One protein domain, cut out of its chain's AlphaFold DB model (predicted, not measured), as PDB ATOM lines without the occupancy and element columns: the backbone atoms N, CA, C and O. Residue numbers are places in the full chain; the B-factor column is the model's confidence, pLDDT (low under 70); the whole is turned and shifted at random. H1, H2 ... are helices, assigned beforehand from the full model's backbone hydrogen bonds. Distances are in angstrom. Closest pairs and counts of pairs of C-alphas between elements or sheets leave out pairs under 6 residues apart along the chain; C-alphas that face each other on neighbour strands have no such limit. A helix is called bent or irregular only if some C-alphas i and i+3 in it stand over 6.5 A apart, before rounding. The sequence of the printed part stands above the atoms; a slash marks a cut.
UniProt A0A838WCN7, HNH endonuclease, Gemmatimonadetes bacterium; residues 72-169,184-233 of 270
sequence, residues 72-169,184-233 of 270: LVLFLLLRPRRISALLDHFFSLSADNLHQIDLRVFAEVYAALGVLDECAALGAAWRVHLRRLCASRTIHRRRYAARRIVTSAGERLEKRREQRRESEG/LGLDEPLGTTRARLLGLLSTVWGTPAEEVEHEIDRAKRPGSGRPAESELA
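What this domain is: This is residues 72 to 169 and 184 to 233 of the 270 residues of the protein "HNH endonuclease" of Gemmatimonadetes bacterium (UniProt A0A838WCN7). A long helix, H6, runs along one side of a flat body of helices, and its residues 162 to 167 stick out past it. In the body's core H4 and H7 lie side by side, running opposite ways; H1 packs on H4, H2 packs on H7, H5 folds back from the end of H4, and H8 crosses H6. The last helix, H9, touches no other helix. The printed part has 148 residues with nine named helices, H1 to H9 along the chain, and no named strand; its class is all helix. It is compact, with a radius of gyration of the C-alphas of 16.6 A, and spans 55 by 44 by 22 A.

Where its parts are: The longest helix, H6, holds residues 138 to 167 and is 43.5 A long, from C-alpha 138 at (-18.124, 17.809, -30.784) to C-alpha 167 at (-26.113, 29.538, 10.344). Before it come H1, residues 72 to 77, H2, residues 81 to 91, 15.9 A, H3, residues 95 to 98, H4, residues 103 to 120, 25.7 A, and H5, residues 123 to 135, 20.0 A. H5 is irregular: C-alphas 124 and 127 are 7.4 A apart. After the cut come H7, residues 190 to 205, 22.5 A, H8, residues 209 to 220, 16.6 A, and H9, residues 228 to 233, ending with C-alpha 233 at (-34.675, 37.915, -21.690).

How they stand to each other: H6 touches H4 with residues 142 to 151 alone, at a steep tilt of 53 degrees, opposite ways; their closest C-alphas, of Ala 107 and Arg 147, are 5.0 A apart. H6 touches H8 at a steep tilt of 54 degrees, closest at the C-alphas of Ile 149 and Ala 219, 5.1 A. H7, the hub, touches five helices. It only just touches H6, with 3 pairs of C-alphas within 8 A, the closest those of Gly 154 and Trp 205 at 6.8 A. H7 and H4 touch at a shallow tilt of 17 degrees, opposite ways, closest at the C-alphas of Asp 117 and Leu 190, 6.8 A. H7 and H8 are about perpendicular, at 80 degrees, with the C-alphas of Ser 202 and Ala 209 closest, 4.9 A. H7 touches H2 at the C-alphas of Ser 84 and Thr 193, 6.5 A, and H3 at those of Leu 98 and Val 204, 6.4 A. H1 touches H4 at a shallow tilt of 18 degrees, the C-alphas of Val 73 and Glu 108 being closest, 5.1 A. H4 and H5 form a helical hairpin, closest at the C-alphas of Cys 119 and Trp 126, 4.9 A. Every O i to N i+4 pair is within hydrogen-bond range in H1, H2, H4, H6, H7, H8 and H9, and 7 of 9 in H5; H3 is too short for such a pair.

The domain as a whole: The C-alphas farthest apart, of Ala 124 and Gly 169, are 56.5 A from each other. Residues 170 to 183 are not printed, and C-alphas 169 and 184 are 40.8 A apart across this cut. Of the links that are printed whole, none is long. The mean pLDDT of the printed part is 89.2; residues 184 to 187 and 224 to 233 are under 70.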
ATOM      1  N   LEU A  72      -5.822  20.033 -22.816       97.56
ATOM      2  CA  LEU A  72      -5.451  18.964 -21.883       97.56
ATOM      3  C   LEU A  72      -6.266  17.705 -22.168       97.56
ATOM      4  O   LEU A  72      -5.689  16.636 -22.347       97.56
ATOM      5  N   VAL A  73      -7.573  17.864 -22.380       96.88
ATOM      6  CA  VAL A  73      -8.457  16.769 -22.783       96.88
ATOM      7  C   VAL A  73      -7.962  16.022 -24.026       96.88
ATOM      8  O   VAL A  73      -7.959  14.800 -24.032       96.88
ATOM      9  N   LEU A  74      -7.494  16.715 -25.073       95.12
ATOM     10  CA  LEU A  74      -7.077  16.067 -26.322       95.12
ATOM     11  C   LEU A  74      -5.819  15.234 -26.100       95.12
ATOM     12  O   LEU A  74      -5.707  14.112 -26.589       95.12
ATOM     13  N   PHE A  75      -4.890  15.774 -25.322       96.62
ATOM     14  CA  PHE A  75      -3.662  15.079 -24.977       96.62
ATOM     15  C   PHE A  75      -3.909  13.839 -24.114       96.62
ATOM     16  O   PHE A  75      -3.276  12.805 -24.345       96.62
ATOM     17  N   LEU A  76      -4.837  13.933 -23.157       96.38
ATOM     18  CA  LEU A  76      -5.236  12.824 -22.292       96.38
ATOM     19  C   LEU A  76      -5.999  11.743 -23.070       96.38
ATOM     20  O   LEU A  76      -5.698  10.564 -22.920       96.38
ATOM     21  N   LEU A  77      -6.908  12.127 -23.970       93.56
ATOM     22  CA  LEU A  77      -7.669  11.188 -24.802       93.56
ATOM     23  C   LEU A  77      -6.780  10.340 -25.715       93.56
ATOM     24  O   LEU A  77      -7.058   9.164 -25.934       93.56
ATOM     25  N   LEU A  78      -5.685  10.907 -26.227       91.88
ATOM     26  CA  LEU A  78      -4.731  10.150 -27.037       91.88
ATOM     27  C   LEU A  78      -3.960   9.099 -26.224       91.88
ATOM     28  O   LEU A  78      -3.402   8.174 -26.814       91.88
ATOM     29  N   ARG A  79      -3.866   9.260 -24.898       93.25
ATOM     30  CA  ARG A  79      -3.090   8.389 -24.001       93.25
ATOM     31  C   ARG A  79      -3.775   8.284 -22.629       93.25
ATOM     32  O   ARG A  79      -3.276   8.882 -21.674       93.25
ATOM     33  N   PRO A  80      -4.864   7.502 -22.507       91.62
ATOM     34  CA  PRO A  80      -5.694   7.458 -21.300       91.62
ATOM     35  C   PRO A  80      -4.936   7.147 -20.004       91.62
ATOM     36  O   PRO A  80      -5.242   7.733 -18.974       91.62
ATOM     37  N   ARG A  81      -3.867   6.336 -20.063       91.44
ATOM     38  CA  ARG A  81      -2.979   6.056 -18.912       91.44
ATOM     39  C   ARG A  81      -2.395   7.313 -18.249       91.44
ATOM     40  O   ARG A  81      -2.046   7.289 -17.074       91.44
ATOM     41  N   ARG A  82      -2.300   8.429 -18.983       95.81
ATOM     42  CA  ARG A  82      -1.833   9.718 -18.447       95.81
ATOM     43  C   ARG A  82      -2.850  10.385 -17.526       95.81
ATOM     44  O   ARG A  82      -2.458  11.268 -16.775       95.81
ATOM     45  N   ILE A  83      -4.127   9.997 -17.591       96.25
ATOM     46  CA  ILE A  83      -5.160  10.510 -16.688       96.25
ATOM     47  C   ILE A  83      -4.854  10.046 -15.269       96.25
ATOM     48  O   ILE A  83      -4.705  10.895 -14.398       96.25
ATOM     49  N   SER A  84      -4.670   8.740 -15.056       94.75
ATOM     50  CA  SER A  84      -4.316   8.213 -13.735       94.75
ATOM     51  C   SER A  84      -3.024   8.847 -13.220       94.75
ATOM     52  O   SER A  84      -3.032   9.379 -12.122       94.75
ATOM     53  N   ALA A  85      -1.960   8.928 -14.031       95.69
ATOM     54  CA  ALA A  85      -0.715   9.595 -13.626       95.69
ATOM     55  C   ALA A  85      -0.909  11.064 -13.196       95.69
ATOM     56  O   ALA A  85      -0.324  11.498 -12.203       95.69
ATOM     57  N   LEU A  86      -1.751  11.815 -13.911       97.38
ATOM     58  CA  LEU A  86      -2.053  13.204 -13.567       97.38
ATOM     59  C   LEU A  86      -2.862  13.304 -12.270       97.38
ATOM     60  O   LEU A  86      -2.610  14.192 -11.458       97.38
ATOM     61  N   LEU A  87      -3.811  12.392 -12.056       96.56
ATOM     62  CA  LEU A  87      -4.553  12.327 -10.801       96.56
ATOM     63  C   LEU A  87      -3.622  11.986  -9.634       96.56
ATOM     64  O   LEU A  87      -3.712  12.646  -8.608       96.56
ATOM     65  N   ASP A  88      -2.692  11.039  -9.782       95.31
ATOM     66  CA  ASP A  88      -1.710  10.720  -8.729       95.31
ATOM     67  C   ASP A  88      -0.878  11.939  -8.357       95.31
ATOM     68  O   ASP A  88      -0.641  12.201  -7.180       95.31
ATOM     69  N   HIS A  89      -0.464  12.706  -9.369       96.06
ATOM     70  CA  HIS A  89       0.240  13.952  -9.139       96.06
ATOM     71  C   HIS A  89      -0.599  14.892  -8.266       96.06
ATOM     72  O   HIS A  89      -0.082  15.390  -7.269       96.06
ATOM     73  N   PHE A  90      -1.889  15.071  -8.562       96.62
ATOM     74  CA  PHE A  90      -2.776  15.893  -7.735       96.62
ATOM     75  C   PHE A  90      -2.994  15.333  -6.325       96.62
ATOM     76  O   PHE A  90      -2.969  16.106  -5.375       96.62
ATOM     77  N   PHE A  91      -3.131  14.014  -6.161       95.31
ATOM     78  CA  PHE A  91      -3.231  13.378  -4.839       95.31
ATOM     79  C   PHE A  91      -1.952  13.501  -4.007       95.31
ATOM     80  O   PHE A  91      -2.003  13.411  -2.787       95.31
ATOM     81  N   SER A  92      -0.805  13.707  -4.653       94.12
ATOM     82  CA  SER A  92       0.455  13.960  -3.956       94.12
ATOM     83  C   SER A  92       0.624  15.416  -3.503       94.12
ATOM     84  O   SER A  92       1.630  15.728  -2.869       94.12
ATOM     85  N   LEU A  93      -0.290  16.325  -3.870       92.88
ATOM     86  CA  LEU A  93      -0.273  17.719  -3.420       92.88
ATOM     87  C   LEU A  93      -0.907  17.836  -2.030       92.88
ATOM     88  O   LEU A  93      -1.838  17.108  -1.695       92.88
ATOM     89  N   SER A  94      -0.457  18.812  -1.238       92.00
ATOM     90  CA  SER A  94      -1.182  19.199  -0.024       92.00
ATOM     91  C   SER A  94      -2.558  19.775  -0.373       92.00
ATOM     92  O   SER A  94      -2.744  20.336  -1.457       92.00
ATOM     93  N   ALA A  95      -3.514  19.708   0.558       90.62
ATOM     94  CA  ALA A  95      -4.853  20.266   0.349       90.62
ATOM     95  C   ALA A  95      -4.813  21.756  -0.049       90.62
ATOM     96  O   ALA A  95      -5.504  22.168  -0.979       90.62
ATOM     97  N   ASP A  96      -3.936  22.551   0.576       90.00
ATOM     98  CA  ASP A  96      -3.765  23.970   0.239       90.00
ATOM     99  C   ASP A  96      -3.219  24.200  -1.176       90.00
ATOM    100  O   ASP A  96      -3.610  25.169  -1.835       90.00
ATOM    101  N   ASN A  97      -2.320  23.337  -1.656       91.56
ATOM    102  CA  ASN A  97      -1.821  23.395  -3.029       91.56
ATOM    103  C   ASN A  97      -2.899  22.940  -4.018       91.56
ATOM    104  O   ASN A  97      -3.062  23.551  -5.072       91.56
ATOM    105  N   LEU A  98      -3.682  21.924  -3.656       93.69
ATOM    106  CA  LEU A  98      -4.788  21.436  -4.470       93.69
ATOM    107  C   LEU A  98      -5.894  22.495  -4.635       93.69
ATOM    108  O   LEU A  98      -6.391  22.679  -5.743       93.69
ATOM    109  N   HIS A  99      -6.215  23.267  -3.586       92.69
ATOM    110  CA  HIS A  99      -7.154  24.406  -3.649       92.69
ATOM    111  C   HIS A  99      -6.730  25.519  -4.605       92.69
ATOM    112  O   HIS A  99      -7.554  26.344  -4.989       92.69
ATOM    113  N   GLN A 100      -5.445  25.587  -4.940       92.69
ATOM    114  CA  GLN A 100      -4.913  26.589  -5.855       92.69
ATOM    115  C   GLN A 100      -4.945  26.119  -7.316       92.69
ATOM    116  O   GLN A 100      -4.688  26.929  -8.206       92.69
ATOM    117  N   ILE A 101      -5.265  24.847  -7.583       94.88
ATOM    118  CA  ILE A 101      -5.403  24.337  -8.947       94.88
ATOM    119  C   ILE A 101      -6.654  24.929  -9.600       94.88
ATOM    120  O   ILE A 101      -7.751  24.901  -9.045       94.88
ATOM    121  N   ASP A 102      -6.496  25.440 -10.819       94.88
ATOM    122  CA  ASP A 102      -7.596  26.046 -11.567       94.88
ATOM    123  C   ASP A 102      -8.687  25.012 -11.909       94.88
ATOM    124  O   ASP A 102      -8.411  23.969 -12.510       94.88
ATOM    125  N   LEU A 103      -9.954  25.324 -11.604       95.50
ATOM    126  CA  LEU A 103     -11.101  24.439 -11.867       95.50
ATOM    127  C   LEU A 103     -11.246  24.017 -13.337       95.50
ATOM    128  O   LEU A 103     -11.776  22.940 -13.630       95.50
ATOM    129  N   ARG A 104     -10.733  24.814 -14.285       95.56
ATOM    130  CA  ARG A 104     -10.687  24.449 -15.706       95.56
ATOM    131  C   ARG A 104      -9.877  23.176 -15.928       95.56
ATOM    132  O   ARG A 104     -10.234  22.410 -16.815       95.56
ATOM    133  N   VAL A 105      -8.829  22.923 -15.141       97.31
ATOM    134  CA  VAL A 105      -8.028  21.693 -15.224       97.31
ATOM    135  C   VAL A 105      -8.894  20.477 -14.911       97.31
ATOM    136  O   VAL A 105      -8.975  19.562 -15.733       97.31
ATOM    137  N   PHE A 106      -9.606  20.492 -13.781       97.56
ATOM    138  CA  PHE A 106     -10.508  19.402 -13.402       97.56
ATOM    139  C   PHE A 106     -11.621  19.209 -14.435       97.56
ATOM    140  O   PHE A 106     -11.939  18.075 -14.786       97.56
ATOM    141  N   ALA A 107     -12.150  20.293 -15.010       96.81
ATOM    142  CA  ALA A 107     -13.126  20.211 -16.092       96.81
ATOM    143  C   ALA A 107     -12.576  19.553 -17.375       96.81
ATOM    144  O   ALA A 107     -13.314  18.843 -18.061       96.81
ATOM    145  N   GLU A 108     -11.301  19.757 -17.724       97.62
ATOM    146  CA  GLU A 108     -10.676  19.063 -18.860       97.62
ATOM    147  C   GLU A 108     -10.507  17.563 -18.588       97.62
ATOM    148  O   GLU A 108     -10.766  16.754 -19.483       97.62
ATOM    149  N   VAL A 109     -10.111  17.184 -17.366       97.69
ATOM    150  CA  VAL A 109     -10.016  15.772 -16.958       97.69
ATOM    151  C   VAL A 109     -11.402  15.125 -16.950       97.69
ATOM    152  O   VAL A 109     -11.587  14.051 -17.520       97.69
ATOM    153  N   TYR A 110     -12.398  15.822 -16.406       97.12
ATOM    154  CA  TYR A 110     -13.795  15.403 -16.409       97.12
ATOM    155  C   TYR A 110     -14.324  15.162 -17.831       97.12
ATOM    156  O   TYR A 110     -14.927  14.128 -18.115       97.12
ATOM    157  N   ALA A 111     -14.049  16.091 -18.755       96.44
ATOM    158  CA  ALA A 111     -14.416  15.943 -20.160       96.44
ATOM    159  C   ALA A 111     -13.738  14.728 -20.812       96.44
ATOM    160  O   ALA A 111     -14.375  14.036 -21.606       96.44
ATOM    161  N   ALA A 112     -12.465  14.469 -20.488       96.25
ATOM    162  CA  ALA A 112     -11.734  13.318 -21.015       96.25
ATOM    163  C   ALA A 112     -12.380  12.008 -20.557       96.25
ATOM    164  O   ALA A 112     -12.666  11.151 -21.390       96.25
ATOM    165  N   LEU A 113     -12.671  11.886 -19.259       96.00
ATOM    166  CA  LEU A 113     -13.314  10.703 -18.691       96.00
ATOM    167  C   LEU A 113     -14.698  10.456 -19.290       96.00
ATOM    168  O   LEU A 113     -14.976   9.334 -19.691       96.00
ATOM    169  N   GLY A 114     -15.531  11.491 -19.440       93.88
ATOM    170  CA  GLY A 114     -16.847  11.340 -20.072       93.88
ATOM    171  C   GLY A 114     -16.769  10.853 -21.523       93.88
ATOM    172  O   GLY A 114     -17.536   9.993 -21.935       93.88
ATOM    173  N   VAL A 115     -15.800  11.348 -22.303       93.12
ATOM    174  CA  VAL A 115     -15.585  10.865 -23.677       93.12
ATOM    175  C   VAL A 115     -15.093   9.416 -23.695       93.12
ATOM    176  O   VAL A 115     -15.521   8.656 -24.562       93.12
ATOM    177  N   LEU A 116     -14.199   9.032 -22.779       92.88
ATOM    178  CA  LEU A 116     -13.693   7.661 -22.696       92.88
ATOM    179  C   LEU A 116     -14.777   6.670 -22.280       92.88
ATOM    180  O   LEU A 116     -14.836   5.598 -22.867       92.88
ATOM    181  N   ASP A 117     -15.637   7.049 -21.339       91.62
ATOM    182  CA  ASP A 117     -16.773   6.250 -20.874       91.62
ATOM    183  C   ASP A 117     -17.737   5.934 -22.030       91.62
ATOM    184  O   ASP A 117     -18.022   4.775 -22.329       91.62
ATOM    185  N   GLU A 118     -18.115   6.956 -22.806       89.50
ATOM    186  CA  GLU A 118     -18.924   6.770 -24.017       89.50
ATOM    187  C   GLU A 118     -18.225   5.902 -25.077       89.50
ATOM    188  O   GLU A 118     -18.865   5.111 -25.767       89.50
ATOM    189  N   CYS A 119     -16.907   6.055 -25.238       87.94
ATOM    190  CA  CYS A 119     -16.140   5.263 -26.196       87.94
ATOM    191  C   CYS A 119     -15.999   3.801 -25.750       87.94
ATOM    192  O   CYS A 119     -15.997   2.919 -26.606       87.94
ATOM    193  N   ALA A 120     -15.885   3.535 -24.446       85.44
ATOM    194  CA  ALA A 120     -15.733   2.191 -23.895       85.44
ATOM    195  C   ALA A 120     -16.940   1.300 -24.228       85.44
ATOM    196  O   ALA A 120     -16.764   0.125 -24.546       85.44
ATOM    197  N   ALA A 121     -18.141   1.884 -24.286       85.00
ATOM    198  CA  ALA A 121     -19.362   1.196 -24.703       85.00
ATOM    199  C   ALA A 121     -19.342   0.697 -26.167       85.00
ATOM    200  O   ALA A 121     -20.169  -0.126 -26.547       85.00
ATOM    201  N   LEU A 122     -18.405   1.168 -27.003       84.62
ATOM    202  CA  LEU A 122     -18.318   0.822 -28.430       84.62
ATOM    203  C   LEU A 122     -17.391  -0.370 -28.732       84.62
ATOM    204  O   LEU A 122     -17.166  -0.685 -29.905       84.62
ATOM    205  N   GLY A 123     -16.807  -1.009 -27.711       90.19
ATOM    206  CA  GLY A 123     -15.907  -2.154 -27.892       90.19
ATOM    207  C   GLY A 123     -14.745  -1.836 -28.843       90.19
ATOM    208  O   GLY A 123     -14.180  -0.747 -28.799       90.19
ATOM    209  N   ALA A 124     -14.393  -2.747 -29.756       87.56
ATOM    210  CA  ALA A 124     -13.239  -2.598 -30.657       87.56
ATOM    211  C   ALA A 124     -13.259  -1.327 -31.544       87.56
ATOM    212  O   ALA A 124     -12.205  -0.850 -31.976       87.56
ATOM    213  N   ALA A 125     -14.434  -0.734 -31.788       87.44
ATOM    214  CA  ALA A 125     -14.583   0.456 -32.624       87.44
ATOM    215  C   ALA A 125     -14.205   1.775 -31.916       87.44
ATOM    216  O   ALA A 125     -14.123   2.825 -32.568       87.44
ATOM    217  N   TRP A 126     -13.941   1.745 -30.603       88.75
ATOM    218  CA  TRP A 126     -13.761   2.944 -29.778       88.75
ATOM    219  C   TRP A 126     -12.694   3.910 -30.319       88.75
ATOM    220  O   TRP A 126     -12.892   5.126 -30.321       88.75
ATOM    221  N   ARG A 127     -11.581   3.397 -30.867       85.50
ATOM    222  CA  ARG A 127     -10.489   4.229 -31.412       85.50
ATOM    223  C   ARG A 127     -10.905   5.013 -32.653       85.50
ATOM    224  O   ARG A 127     -10.500   6.165 -32.818       85.50
ATOM    225  N   VAL A 128     -11.694   4.401 -33.538       89.00
ATOM    226  CA  VAL A 128     -12.200   5.062 -34.750       89.00
ATOM    227  C   VAL A 128     -13.181   6.159 -34.355       89.00
ATOM    228  O   VAL A 128     -13.080   7.284 -34.851       89.00
ATOM    229  N   HIS A 129     -14.077   5.862 -33.412       88.81
ATOM    230  CA  HIS A 129     -15.018   6.840 -32.882       88.81
ATOM    231  C   HIS A 129     -14.300   8.020 -32.213       88.81
ATOM    232  O   HIS A 129     -14.583   9.175 -32.536       88.81
ATOM    233  N   LEU A 130     -13.300   7.752 -31.370       88.19
ATOM    234  CA  LEU A 130     -12.517   8.790 -30.707       88.19
ATOM    235  C   LEU A 130     -11.811   9.712 -31.710       88.19
ATOM    236  O   LEU A 130     -11.864  10.932 -31.566       88.19
ATOM    237  N   ARG A 131     -11.200   9.159 -32.767       90.06
ATOM    238  CA  ARG A 131     -10.590   9.969 -33.837       90.06
ATOM    239  C   ARG A 131     -11.617  10.879 -34.513       90.06
ATOM    240  O   ARG A 131     -11.325  12.055 -34.724       90.06
ATOM    241  N   ARG A 132     -12.826  10.373 -34.798       92.25
ATOM    242  CA  ARG A 132     -13.927  11.179 -35.360       92.25
ATOM    243  C   ARG A 132     -14.347  12.297 -34.404       92.25
ATOM    244  O   ARG A 132     -14.470  13.442 -34.834       92.25
ATOM    245  N   LEU A 133     -14.504  12.002 -33.111       89.12
ATOM    246  CA  LEU A 133     -14.824  13.011 -32.098       89.12
ATOM    247  C   LEU A 133     -13.752  14.102 -32.023       89.12
ATOM    248  O   LEU A 133     -14.104  15.282 -32.037       89.12
ATOM    249  N   CYS A 134     -12.471  13.722 -32.002       88.31
ATOM    250  CA  CYS A 134     -11.339  14.648 -31.953       88.31
ATOM    251  C   CYS A 134     -11.206  15.509 -33.219       88.31
ATOM    252  O   CYS A 134     -10.797  16.662 -33.118       88.31
ATOM    253  N   ALA A 135     -11.571  14.980 -34.391       88.56
ATOM    254  CA  ALA A 135     -11.605  15.737 -35.645       88.56
ATOM    255  C   ALA A 135     -12.830  16.668 -35.753       88.56
ATOM    256  O   ALA A 135     -12.825  17.642 -36.505       88.56
ATOM    257  N   SER A 136     -13.897  16.373 -35.010       90.69
ATOM    258  CA  SER A 136     -15.145  17.133 -35.035       90.69
ATOM    259  C   SER A 136     -15.150  18.311 -34.051       90.69
ATOM    260  O   SER A 136     -14.402  18.365 -33.077       90.69
ATOM    261  N   ARG A 137     -16.105  19.236 -34.218       91.25
ATOM    262  CA  ARG A 137     -16.389  20.274 -33.206       91.25
ATOM    263  C   ARG A 137     -17.070  19.725 -31.943       91.25
ATOM    264  O   ARG A 137     -17.264  20.476 -30.987       91.25
ATOM    265  N   THR A 138     -17.436  18.442 -31.916       91.00
ATOM    266  CA  THR A 138     -18.124  17.809 -30.784       91.00
ATOM    267  C   THR A 138     -17.265  17.845 -29.528       91.00
ATOM    268  O   THR A 138     -17.776  18.194 -28.466       91.00
ATOM    269  N   ILE A 139     -15.954  17.603 -29.643       91.56
ATOM    270  CA  ILE A 139     -15.062  17.654 -28.479       91.56
ATOM    271  C   ILE A 139     -15.045  19.045 -27.838       91.56
ATOM    272  O   ILE A 139     -15.106  19.167 -26.620       91.56
ATOM    273  N   HIS A 140     -15.065  20.111 -28.641       90.88
ATOM    274  CA  HIS A 140     -15.121  21.477 -28.125       90.88
ATOM    275  C   HIS A 140     -16.422  21.745 -27.353       90.88
ATOM    276  O   HIS A 140     -16.384  22.316 -26.264       90.88
ATOM    277  N   ARG A 141     -17.568  21.274 -27.870       91.44
ATOM    278  CA  ARG A 141     -18.858  21.385 -27.168       91.44
ATOM    279  C   ARG A 141     -18.856  20.618 -25.847       91.44
ATOM    280  O   ARG A 141     -19.319  21.156 -24.847       91.44
ATOM    281  N   ARG A 142     -18.299  19.402 -25.826       91.88
ATOM    282  CA  ARG A 142     -18.187  18.581 -24.607       91.88
ATOM    283  C   ARG A 142     -17.305  19.237 -23.552       91.88
ATOM    284  O   ARG A 142     -17.702  19.313 -22.398       91.88
ATOM    285  N   ARG A 143     -16.162  19.796 -23.954       93.94
ATOM    286  CA  ARG A 143     -15.292  20.580 -23.061       93.94
ATOM    287  C   ARG A 143     -16.011  21.775 -22.460       93.94
ATOM    288  O   ARG A 143     -15.932  22.004 -21.260       93.94
ATOM    289  N   TYR A 144     -16.714  22.538 -23.293       93.38
ATOM    290  CA  TYR A 144     -17.479  23.689 -22.827       93.38
ATOM    291  C   TYR A 144     -18.577  23.270 -21.839       93.38
ATOM    292  O   TYR A 144     -18.725  23.886 -20.786       93.38
ATOM    293  N   ALA A 145     -19.303  22.191 -22.146       91.25
ATOM    294  CA  ALA A 145     -20.308  21.633 -21.249       91.25
ATOM    295  C   ALA A 145     -19.696  21.190 -19.912       91.25
ATOM    296  O   ALA A 145     -20.227  21.563 -18.870       91.25
ATOM    297  N   ALA A 146     -18.564  20.478 -19.936       93.75
ATOM    298  CA  ALA A 146     -17.840  20.048 -18.742       93.75
ATOM    299  C   ALA A 146     -17.393  21.229 -17.873       93.75
ATOM    300  O   ALA A 146     -17.639  21.223 -16.674       93.75
ATOM    301  N   ARG A 147     -16.812  22.276 -18.476       94.31
ATOM    302  CA  ARG A 147     -16.439  23.506 -17.755       94.31
ATOM    303  C   ARG A 147     -17.639  24.125 -17.055       94.31
ATOM    304  O   ARG A 147     -17.574  24.375 -15.862       94.31
ATOM    305  N   ARG A 148     -18.753  24.296 -17.771       94.56
ATOM    306  CA  ARG A 148     -19.990  24.829 -17.187       94.56
ATOM    307  C   ARG A 148     -20.502  23.952 -16.039       94.56
ATOM    308  O   ARG A 148     -20.885  24.486 -15.011       94.56
ATOM    309  N   ILE A 149     -20.505  22.630 -16.214       94.31
ATOM    310  CA  ILE A 149     -20.951  21.669 -15.195       94.31
ATOM    311  C   ILE A 149     -20.108  21.796 -13.922       94.31
ATOM    312  O   ILE A 149     -20.672  22.007 -12.853       94.31
ATOM    313  N   VAL A 150     -18.779  21.713 -14.045       94.44
ATOM    314  CA  VAL A 150     -17.857  21.769 -12.899       94.44
ATOM    315  C   VAL A 150     -17.923  23.129 -12.207       94.44
ATOM    316  O   VAL A 150     -18.030  23.174 -10.987       94.44
ATOM    317  N   THR A 151     -17.927  24.231 -12.963       93.62
ATOM    318  CA  THR A 151     -18.040  25.582 -12.393       93.62
ATOM    319  C   THR A 151     -19.363  25.767 -11.655       93.62
ATOM    320  O   THR A 151     -19.349  26.133 -10.487       93.62
ATOM    321  N   SER A 152     -20.501  25.449 -12.280       92.88
ATOM    322  CA  SER A 152     -21.806  25.628 -11.634       92.88
ATOM    323  C   SER A 152     -22.014  24.712 -10.426       92.88
ATOM    324  O   SER A 152     -22.729  25.093  -9.502       92.88
ATOM    325  N   ALA A 153     -21.437  23.506 -10.421       94.38
ATOM    326  CA  ALA A 153     -21.433  22.647  -9.237       94.38
ATOM    327  C   ALA A 153     -20.617  23.288  -8.102       94.38
ATOM    328  O   ALA A 153     -21.135  23.436  -6.997       94.38
ATOM    329  N   GLY A 154     -19.396  23.749  -8.399       92.88
ATOM    330  CA  GLY A 154     -18.533  24.433  -7.435       92.88
ATOM    331  C   GLY A 154     -19.179  25.674  -6.816       92.88
ATOM    332  O   GLY A 154     -19.230  25.780  -5.599       92.88
ATOM    333  N   GLU A 155     -19.768  26.556  -7.630       93.56
ATOM    334  CA  GLU A 155     -20.455  27.771  -7.156       93.56
ATOM    335  C   GLU A 155     -21.588  27.456  -6.163       93.56
ATOM    336  O   GLU A 155     -21.752  28.134  -5.147       93.56
ATOM    337  N   ARG A 156     -22.382  26.407  -6.424       94.62
ATOM    338  CA  ARG A 156     -23.473  26.009  -5.520       94.62
ATOM    339  C   ARG A 156     -22.954  25.406  -4.219       94.62
ATOM    340  O   ARG A 156     -23.536  25.670  -3.167       94.62
ATOM    341  N   LEU A 157     -21.886  24.618  -4.288       93.88
ATOM    342  CA  LEU A 157     -21.234  24.037  -3.115       93.88
ATOM    343  C   LEU A 157     -20.608  25.110  -2.225       93.88
ATOM    344  O   LEU A 157     -20.804  25.094  -1.010       93.88
ATOM    345  N   GLU A 158     -19.918  26.078  -2.823       92.56
ATOM    346  CA  GLU A 158     -19.346  27.216  -2.105       92.56
ATOM    347  C   GLU A 158     -20.435  28.045  -1.424       92.56
ATOM    348  O   GLU A 158     -20.344  28.272  -0.217       92.56
ATOM    349  N   LYS A 159     -21.517  28.373  -2.142       93.50
ATOM    350  CA  LYS A 159     -22.666  29.090  -1.572       93.50
ATOM    351  C   LYS A 159     -23.290  28.345  -0.389       93.50
ATOM    352  O   LYS A 159     -23.582  28.955   0.634       93.50
ATOM    353  N   ARG A 160     -23.478  27.022  -0.488       93.50
ATOM    354  CA  ARG A 160     -23.988  26.215   0.639       93.50
ATOM    355  C   ARG A 160     -23.041  26.222   1.830       93.50
ATOM    356  O   ARG A 160     -23.486  26.273   2.972       93.50
ATOM    357  N   ARG A 161     -21.734  26.159   1.582       90.38
ATOM    358  CA  ARG A 161     -20.722  26.226   2.639       90.38
ATOM    359  C   ARG A 161     -20.740  27.579   3.349       90.38
ATOM    360  O   ARG A 161     -20.577  27.609   4.562       90.38
ATOM    361  N   GLU A 162     -20.930  28.671   2.617       90.69
ATOM    362  CA  GLU A 162     -21.094  30.013   3.191       90.69
ATOM    363  C   GLU A 162     -22.362  30.104   4.042       90.69
ATOM    364  O   GLU A 162     -22.273  30.483   5.204       90.69
ATOM    365  N   GLN A 163     -23.498  29.621   3.529       92.75
ATOM    366  CA  GLN A 163     -24.759  29.570   4.277       92.75
ATOM    367  C   GLN A 163     -24.640  28.764   5.579       92.75
ATOM    368  O   GLN A 163     -25.112  29.218   6.616       92.75
ATOM    369  N   ARG A 164     -23.963  27.604   5.553       89.81
ATOM    370  CA  ARG A 164     -23.693  26.808   6.767       89.81
ATOM    371  C   ARG A 164     -22.859  27.581   7.790       89.81
ATOM    372  O   ARG A 164     -23.186  27.577   8.970       89.81
ATOM    373  N   ARG A 165     -21.817  28.292   7.340       88.00
ATOM    374  CA  ARG A 165     -20.975  29.129   8.218       88.00
ATOM    375  C   ARG A 165     -21.743  30.288   8.846       88.00
ATOM    376  O   ARG A 165     -21.433  30.673   9.964       88.00
ATOM    377  N   GLU A 166     -22.705  30.854   8.127       91.56
ATOM    378  CA  GLU A 166     -23.575  31.908   8.652       91.56
ATOM    379  C   GLU A 166     -24.576  31.353   9.675       91.56
ATOM    380  O   GLU A 166     -24.805  31.991  10.699       91.56
ATOM    381  N   SER A 167     -25.131  30.156   9.443       92.12
ATOM    382  CA  SER A 167     -26.113  29.538  10.344       92.12
ATOM    383  C   SER A 167     -25.510  28.909  11.601       92.12
ATOM    384  O   SER A 167     -26.139  28.932  12.653       92.12
ATOM    385  N   GLU A 168     -24.312  28.329  11.510       88.38
ATOM    386  CA  GLU A 168     -23.663  27.610  12.622       88.38
ATOM    387  C   GLU A 168     -22.904  28.553  13.577       88.38
ATOM    388  O   GLU A 168     -22.357  28.110  14.587       88.38
ATOM    389  N   GLY A 169     -22.873  29.860  13.284       80.81
ATOM    390  CA  GLY A 169     -22.042  30.819  14.011       80.81
ATOM    391  C   GLY A 169     -20.545  30.484  13.890       80.81
ATOM    392  O   GLY A 169     -20.142  29.717  13.012       80.81
ATOM    393  N   LEU A 184      -2.571   2.392  -6.751       43.81
ATOM    394  CA  LEU A 184      -2.411   2.788  -8.155       43.81
ATOM    395  C   LEU A 184      -2.122   1.601  -9.087       43.81
ATOM    396  O   LEU A 184      -0.991   1.127  -9.153       43.81
ATOM    397  N   GLY A 185      -3.114   1.174  -9.876       45.41
ATOM    398  CA  GLY A 185      -2.957   0.187 -10.956       45.41
ATOM    399  C   GLY A 185      -2.800   0.822 -12.348       45.41
ATOM    400  O   GLY A 185      -3.319   1.905 -12.613       45.41
ATOM    401  N   LEU A 186      -2.076   0.158 -13.260       47.38
ATOM    402  CA  LEU A 186      -1.842   0.619 -14.645       47.38
ATOM    403  C   LEU A 186      -3.024   0.372 -15.607       47.38
ATOM    404  O   LEU A 186      -3.055   0.973 -16.685       47.38
ATOM    405  N   ASP A 187      -3.995  -0.446 -15.191       68.12
ATOM    406  CA  ASP A 187      -5.214  -0.803 -15.932       68.12
ATOM    407  C   ASP A 187      -6.468  -0.515 -15.083       68.12
ATOM    408  O   ASP A 187      -7.399  -1.310 -14.976       68.12
ATOM    409  N   GLU A 188      -6.454   0.641 -14.421       81.44
ATOM    410  CA  GLU A 188      -7.539   1.101 -13.563       81.44
ATOM    411  C   GLU A 188      -8.859   1.257 -14.357       81.44
ATOM    412  O   GLU A 188      -8.869   1.914 -15.406       81.44
ATOM    413  N   PRO A 189      -9.985   0.692 -13.876       90.12
ATOM    414  CA  PRO A 189     -11.292   0.909 -14.489       90.12
ATOM    415  C   PRO A 189     -11.662   2.398 -14.529       90.12
ATOM    416  O   PRO A 189     -11.437   3.129 -13.564       90.12
ATOM    417  N   LEU A 190     -12.317   2.848 -15.609       90.31
ATOM    418  CA  LEU A 190     -12.741   4.254 -15.760       90.31
ATOM    419  C   LEU A 190     -13.618   4.742 -14.595       90.31
ATOM    420  O   LEU A 190     -13.525   5.909 -14.214       90.31
ATOM    421  N   GLY A 191     -14.431   3.852 -14.015       91.19
ATOM    422  CA  GLY A 191     -15.228   4.138 -12.820       91.19
ATOM    423  C   GLY A 191     -14.362   4.532 -11.621       91.19
ATOM    424  O   GLY A 191     -14.622   5.556 -10.992       91.19
ATOM    425  N   THR A 192     -13.274   3.800 -11.366       93.62
ATOM    426  CA  THR A 192     -12.320   4.120 -10.296       93.62
ATOM    427  C   THR A 192     -11.614   5.445 -10.578       93.62
ATOM    428  O   THR A 192     -11.589   6.325  -9.720       93.62
ATOM    429  N   THR A 193     -11.141   5.671 -11.807       93.50
ATOM    430  CA  THR A 193     -10.521   6.953 -12.188       93.50
ATOM    431  C   THR A 193     -11.493   8.138 -12.040       93.50
ATOM    432  O   THR A 193     -11.084   9.231 -11.637       93.50
ATOM    433  N   ARG A 194     -12.793   7.943 -12.311       95.81
ATOM    434  CA  ARG A 194     -13.832   8.953 -12.042       95.81
ATOM    435  C   ARG A 194     -14.001   9.195 -10.544       95.81
ATOM    436  O   ARG A 194     -13.993  10.356 -10.145       95.81
ATOM    437  N   ALA A 195     -14.122   8.149  -9.730       95.69
ATOM    438  CA  ALA A 195     -14.245   8.277  -8.276       95.69
ATOM    439  C   ALA A 195     -13.061   9.057  -7.678       95.69
ATOM    440  O   ALA A 195     -13.240   9.948  -6.854       95.69
ATOM    441  N   ARG A 196     -11.850   8.816  -8.188       95.31
ATOM    442  CA  ARG A 196     -10.641   9.570  -7.832       95.31
ATOM    443  C   ARG A 196     -10.736  11.057  -8.168       95.31
ATOM    444  O   ARG A 196     -10.388  11.896  -7.340       95.31
ATOM    445  N   LEU A 197     -11.227  11.405  -9.357       96.69
ATOM    446  CA  LEU A 197     -11.473  12.804  -9.713       96.69
ATOM    447  C   LEU A 197     -12.502  13.454  -8.774       96.69
ATOM    448  O   LEU A 197     -12.305  14.595  -8.361       96.69
ATOM    449  N   LEU A 198     -13.577  12.738  -8.430       96.44
ATOM    450  CA  LEU A 198     -14.587  13.213  -7.480       96.44
ATOM    451  C   LEU A 198     -13.994  13.415  -6.079       96.44
ATOM    452  O   LEU A 198     -14.283  14.430  -5.456       96.44
ATOM    453  N   GLY A 199     -13.099  12.531  -5.631       95.75
ATOM    454  CA  GLY A 199     -12.345  12.689  -4.384       95.75
ATOM    455  C   GLY A 199     -11.463  13.944  -4.365       95.75
ATOM    456  O   GLY A 199     -11.474  14.688  -3.391       95.75
ATOM    457  N   LEU A 200     -10.767  14.261  -5.464       96.00
ATOM    458  CA  LEU A 200     -10.009  15.518  -5.553       96.00
ATOM    459  C   LEU A 200     -10.926  16.743  -5.497       96.00
ATOM    460  O   LEU A 200     -10.627  17.702  -4.793       96.00
ATOM    461  N   LEU A 201     -12.046  16.722  -6.223       95.69
ATOM    462  CA  LEU A 201     -13.028  17.811  -6.196       95.69
ATOM    463  C   LEU A 201     -13.674  17.967  -4.812       95.69
ATOM    464  O   LEU A 201     -13.901  19.087  -4.362       95.69
ATOM    465  N   SER A 202     -13.902  16.852  -4.118       95.31
ATOM    466  CA  SER A 202     -14.335  16.802  -2.722       95.31
ATOM    467  C   SER A 202     -13.355  17.537  -1.810       95.31
ATOM    468  O   SER A 202     -13.766  18.438  -1.074       95.31
ATOM    469  N   THR A 203     -12.053  17.258  -1.929       94.00
ATOM    470  CA  THR A 203     -11.014  18.000  -1.203       94.00
ATOM    471  C   THR A 203     -10.998  19.478  -1.596       94.00
ATOM    472  O   THR A 203     -10.928  20.345  -0.722       94.00
ATOM    473  N   VAL A 204     -11.106  19.793  -2.894       94.00
ATOM    474  CA  VAL A 204     -11.074  21.177  -3.393       94.00
ATOM    475  C   VAL A 204     -12.226  22.008  -2.823       94.00
ATOM    476  O   VAL A 204     -12.030  23.142  -2.386       94.00
ATOM    477  N   TRP A 205     -13.430  21.449  -2.785       94.06
ATOM    478  CA  TRP A 205     -14.613  22.158  -2.301       94.06
ATOM    479  C   TRP A 205     -14.840  22.007  -0.791       94.06
ATOM    480  O   TRP A 205     -15.596  22.788  -0.203       94.06
ATOM    481  N   GLY A 206     -14.135  21.084  -0.131       92.94
ATOM    482  CA  GLY A 206     -14.338  20.765   1.282       92.94
ATOM    483  C   GLY A 206     -15.744  20.221   1.516       92.94
ATOM    484  O   GLY A 206     -16.477  20.730   2.357       92.94
ATOM    485  N   THR A 207     -16.166  19.282   0.673       93.38
ATOM    486  CA  THR A 207     -17.516  18.701   0.641       93.38
ATOM    487  C   THR A 207     -17.396  17.202   0.365       93.38
ATOM    488  O   THR A 207     -16.565  16.858  -0.471       93.38
ATOM    489  N   PRO A 208     -18.197  16.312   0.984       95.69
ATOM    490  CA  PRO A 208     -18.183  14.878   0.678       95.69
ATOM    491  C   PRO A 208     -18.329  14.569  -0.822       95.69
ATOM    492  O   PRO A 208     -19.033  15.277  -1.549       95.69
ATOM    493  N   ALA A 209     -17.656  13.519  -1.297       94.75
ATOM    494  CA  ALA A 209     -17.596  13.175  -2.720       94.75
ATOM    495  C   ALA A 209     -18.973  12.834  -3.313       94.75
ATOM    496  O   ALA A 209     -19.229  13.133  -4.479       94.75
ATOM    497  N   GLU A 210     -19.877  12.288  -2.504       95.75
ATOM    498  CA  GLU A 210     -21.251  11.954  -2.875       95.75
ATOM    499  C   GLU A 210     -22.067  13.221  -3.165       95.75
ATOM    500  O   GLU A 210     -22.792  13.296  -4.159       95.75
ATOM    501  N   GLU A 211     -21.916  14.258  -2.335       95.75
ATOM    502  CA  GLU A 211     -22.579  15.550  -2.554       95.75
ATOM    503  C   GLU A 211     -21.987  16.258  -3.787       95.75
ATOM    504  O   GLU A 211     -22.719  16.871  -4.569       95.75
ATOM    505  N   VAL A 212     -20.677  16.120  -4.010       96.25
ATOM    506  CA  VAL A 212     -20.014  16.600  -5.229       96.25
ATOM    507  C   VAL A 212     -20.572  15.920  -6.480       96.25
ATOM    508  O   VAL A 212     -20.920  16.603  -7.449       96.25
ATOM    509  N   GLU A 213     -20.678  14.593  -6.473       96.56
ATOM    510  CA  GLU A 213     -21.245  13.831  -7.584       96.56
ATOM    511  C   GLU A 213     -22.699  14.233  -7.844       96.56
ATOM    512  O   GLU A 213     -23.056  14.550  -8.984       96.56
ATOM    513  N   HIS A 214     -23.505  14.341  -6.784       96.62
ATOM    514  CA  HIS A 214     -24.891  14.792  -6.870       96.62
ATOM    515  C   HIS A 214     -25.012  16.175  -7.526       96.62
ATOM    516  O   HIS A 214     -25.865  16.388  -8.393       96.62
ATOM    517  N   GLU A 215     -24.149  17.128  -7.165       96.31
ATOM    518  CA  GLU A 215     -24.169  18.466  -7.760       96.31
ATOM    519  C   GLU A 215     -23.704  18.504  -9.211       96.31
ATOM    520  O   GLU A 215     -24.262  19.254 -10.024       96.31
ATOM    521  N   ILE A 216     -22.718  17.683  -9.561       95.38
ATOM    522  CA  ILE A 216     -22.298  17.490 -10.947       95.38
ATOM    523  C   ILE A 216     -23.460  16.919 -11.769       95.38
ATOM    524  O   ILE A 216     -23.758  17.432 -12.851       95.38
ATOM    525  N   ASP A 217     -24.162  15.914 -11.254       95.12
ATOM    526  CA  ASP A 217     -25.310  15.310 -11.929       95.12
ATOM    527  C   ASP A 217     -26.487  16.273 -12.048       95.12
ATOM    528  O   ASP A 217     -27.106  16.380 -13.113       95.12
ATOM    529  N   ARG A 218     -26.746  17.070 -11.012       94.31
ATOM    530  CA  ARG A 218     -27.716  18.163 -11.071       94.31
ATOM    531  C   ARG A 218     -27.344  19.180 -12.151       94.31
ATOM    532  O   ARG A 218     -28.214  19.595 -12.919       94.31
ATOM    533  N   ALA A 219     -26.068  19.551 -12.272       92.50
ATOM    534  CA  ALA A 219     -25.587  20.487 -13.292       92.50
ATOM    535  C   ALA A 219     -25.675  19.937 -14.731       92.50
ATOM    536  O   ALA A 219     -25.744  20.722 -15.683       92.50
ATOM    537  N   LYS A 220     -25.684  18.609 -14.916       92.38
ATOM    538  CA  LYS A 220     -25.899  17.984 -16.235       92.38
ATOM    539  C   LYS A 220     -27.330  18.152 -16.737       92.38
ATOM    540  O   LYS A 220     -27.527  18.238 -17.951       92.38
ATOM    541  N   ARG A 221     -28.321  18.168 -15.835       91.88
ATOM    542  CA  ARG A 221     -29.743  18.192 -16.207       91.88
ATOM    543  C   ARG A 221     -30.061  19.446 -17.038       91.88
ATOM    544  O   ARG A 221     -29.710  20.557 -16.630       91.88
ATOM    545  N   PRO A 222     -30.717  19.312 -18.205       79.31
ATOM    546  CA  PRO A 222     -31.182  20.463 -18.972       79.31
ATOM    547  C   PRO A 222     -32.046  21.375 -18.088       79.31
ATOM    548  O   PRO A 222     -32.912  20.892 -17.369       79.31
ATOM    549  N   GLY A 223     -31.793  22.685 -18.112       72.56
ATOM    550  CA  GLY A 223     -32.578  23.671 -17.356       72.56
ATOM    551  C   GLY A 223     -32.088  23.989 -15.936       72.56
ATOM    552  O   GLY A 223     -32.460  25.030 -15.413       72.56
ATOM    553  N   SER A 224     -31.180  23.212 -15.336       63.34
ATOM    554  CA  SER A 224     -30.769  23.402 -13.926       63.34
ATOM    555  C   SER A 224     -29.913  24.645 -13.625       63.34
ATOM    556  O   SER A 224     -29.548  24.876 -12.475       63.34
ATOM    557  N   GLY A 225     -29.581  25.452 -14.637       54.34
ATOM    558  CA  GLY A 225     -28.679  26.602 -14.499       54.34
ATOM    559  C   GLY A 225     -28.967  27.759 -15.449       54.34
ATOM    560  O   GLY A 225     -28.083  28.576 -15.694       54.34
ATOM    561  N   ARG A 226     -30.169  27.831 -16.033       52.91
ATOM    562  CA  ARG A 226     -30.648  29.113 -16.550       52.91
ATOM    563  C   ARG A 226     -31.461  29.755 -15.433       52.91
ATOM    564  O   ARG A 226     -32.470  29.163 -15.062       52.91
ATOM    565  N   PRO A 227     -31.072  30.931 -14.909       52.09
ATOM    566  CA  PRO A 227     -32.051  31.739 -14.204       52.09
ATOM    567  C   PRO A 227     -33.232  31.923 -15.160       52.09
ATOM    568  O   PRO A 227     -33.016  32.142 -16.362       52.09
ATOM    569  N   ALA A 228     -34.457  31.771 -14.654       53.91
ATOM    570  CA  ALA A 228     -35.684  31.967 -15.427       53.91
ATOM    571  C   ALA A 228     -35.660  33.314 -16.183       53.91
ATOM    572  O   ALA A 228     -36.121  33.406 -17.320       53.91
ATOM    573  N   GLU A 229     -34.966  34.312 -15.628       49.41
ATOM    574  CA  GLU A 229     -34.675  35.609 -16.247       49.41
ATOM    575  C   GLU A 229     -33.937  35.525 -17.593       49.41
ATOM    576  O   GLU A 229     -34.183  36.339 -18.472       49.41
ATOM    577  N   SER A 230     -33.070  34.531 -17.830       58.44
ATOM    578  CA  SER A 230     -32.376  34.396 -19.123       58.44
ATOM    579  C   SER A 230     -33.254  33.781 -20.215       58.44
ATOM    580  O   SER A 230     -32.959  33.948 -21.399       58.44
ATOM    581  N   GLU A 231     -34.311  33.055 -19.841       57.91
ATOM    582  CA  GLU A 231     -35.323  32.603 -20.796       57.91
ATOM    583  C   GLU A 231     -36.340  33.698 -21.071       57.91
ATOM    584  O   GLU A 231     -36.663  33.889 -22.241       57.91
ATOM    585  N   LEU A 232     -36.717  34.488 -20.058       63.22
ATOM    586  CA  LEU A 232     -37.498  35.713 -20.237       63.22
ATOM    587  C   LEU A 232     -36.758  36.710 -21.140       63.22
ATOM    588  O   LEU A 232     -37.284  37.079 -22.179       63.22
ATOM    589  N   ALA A 233     -35.487  37.015 -20.868       66.12
ATOM    590  CA  ALA A 233     -34.675  37.915 -21.690       66.12
ATOM    591  C   ALA A 233     -34.430  37.376 -23.113       66.12
ATOM    592  O   ALA A 233     -34.279  38.138 -24.065       66.12
TER     593      ALA A 233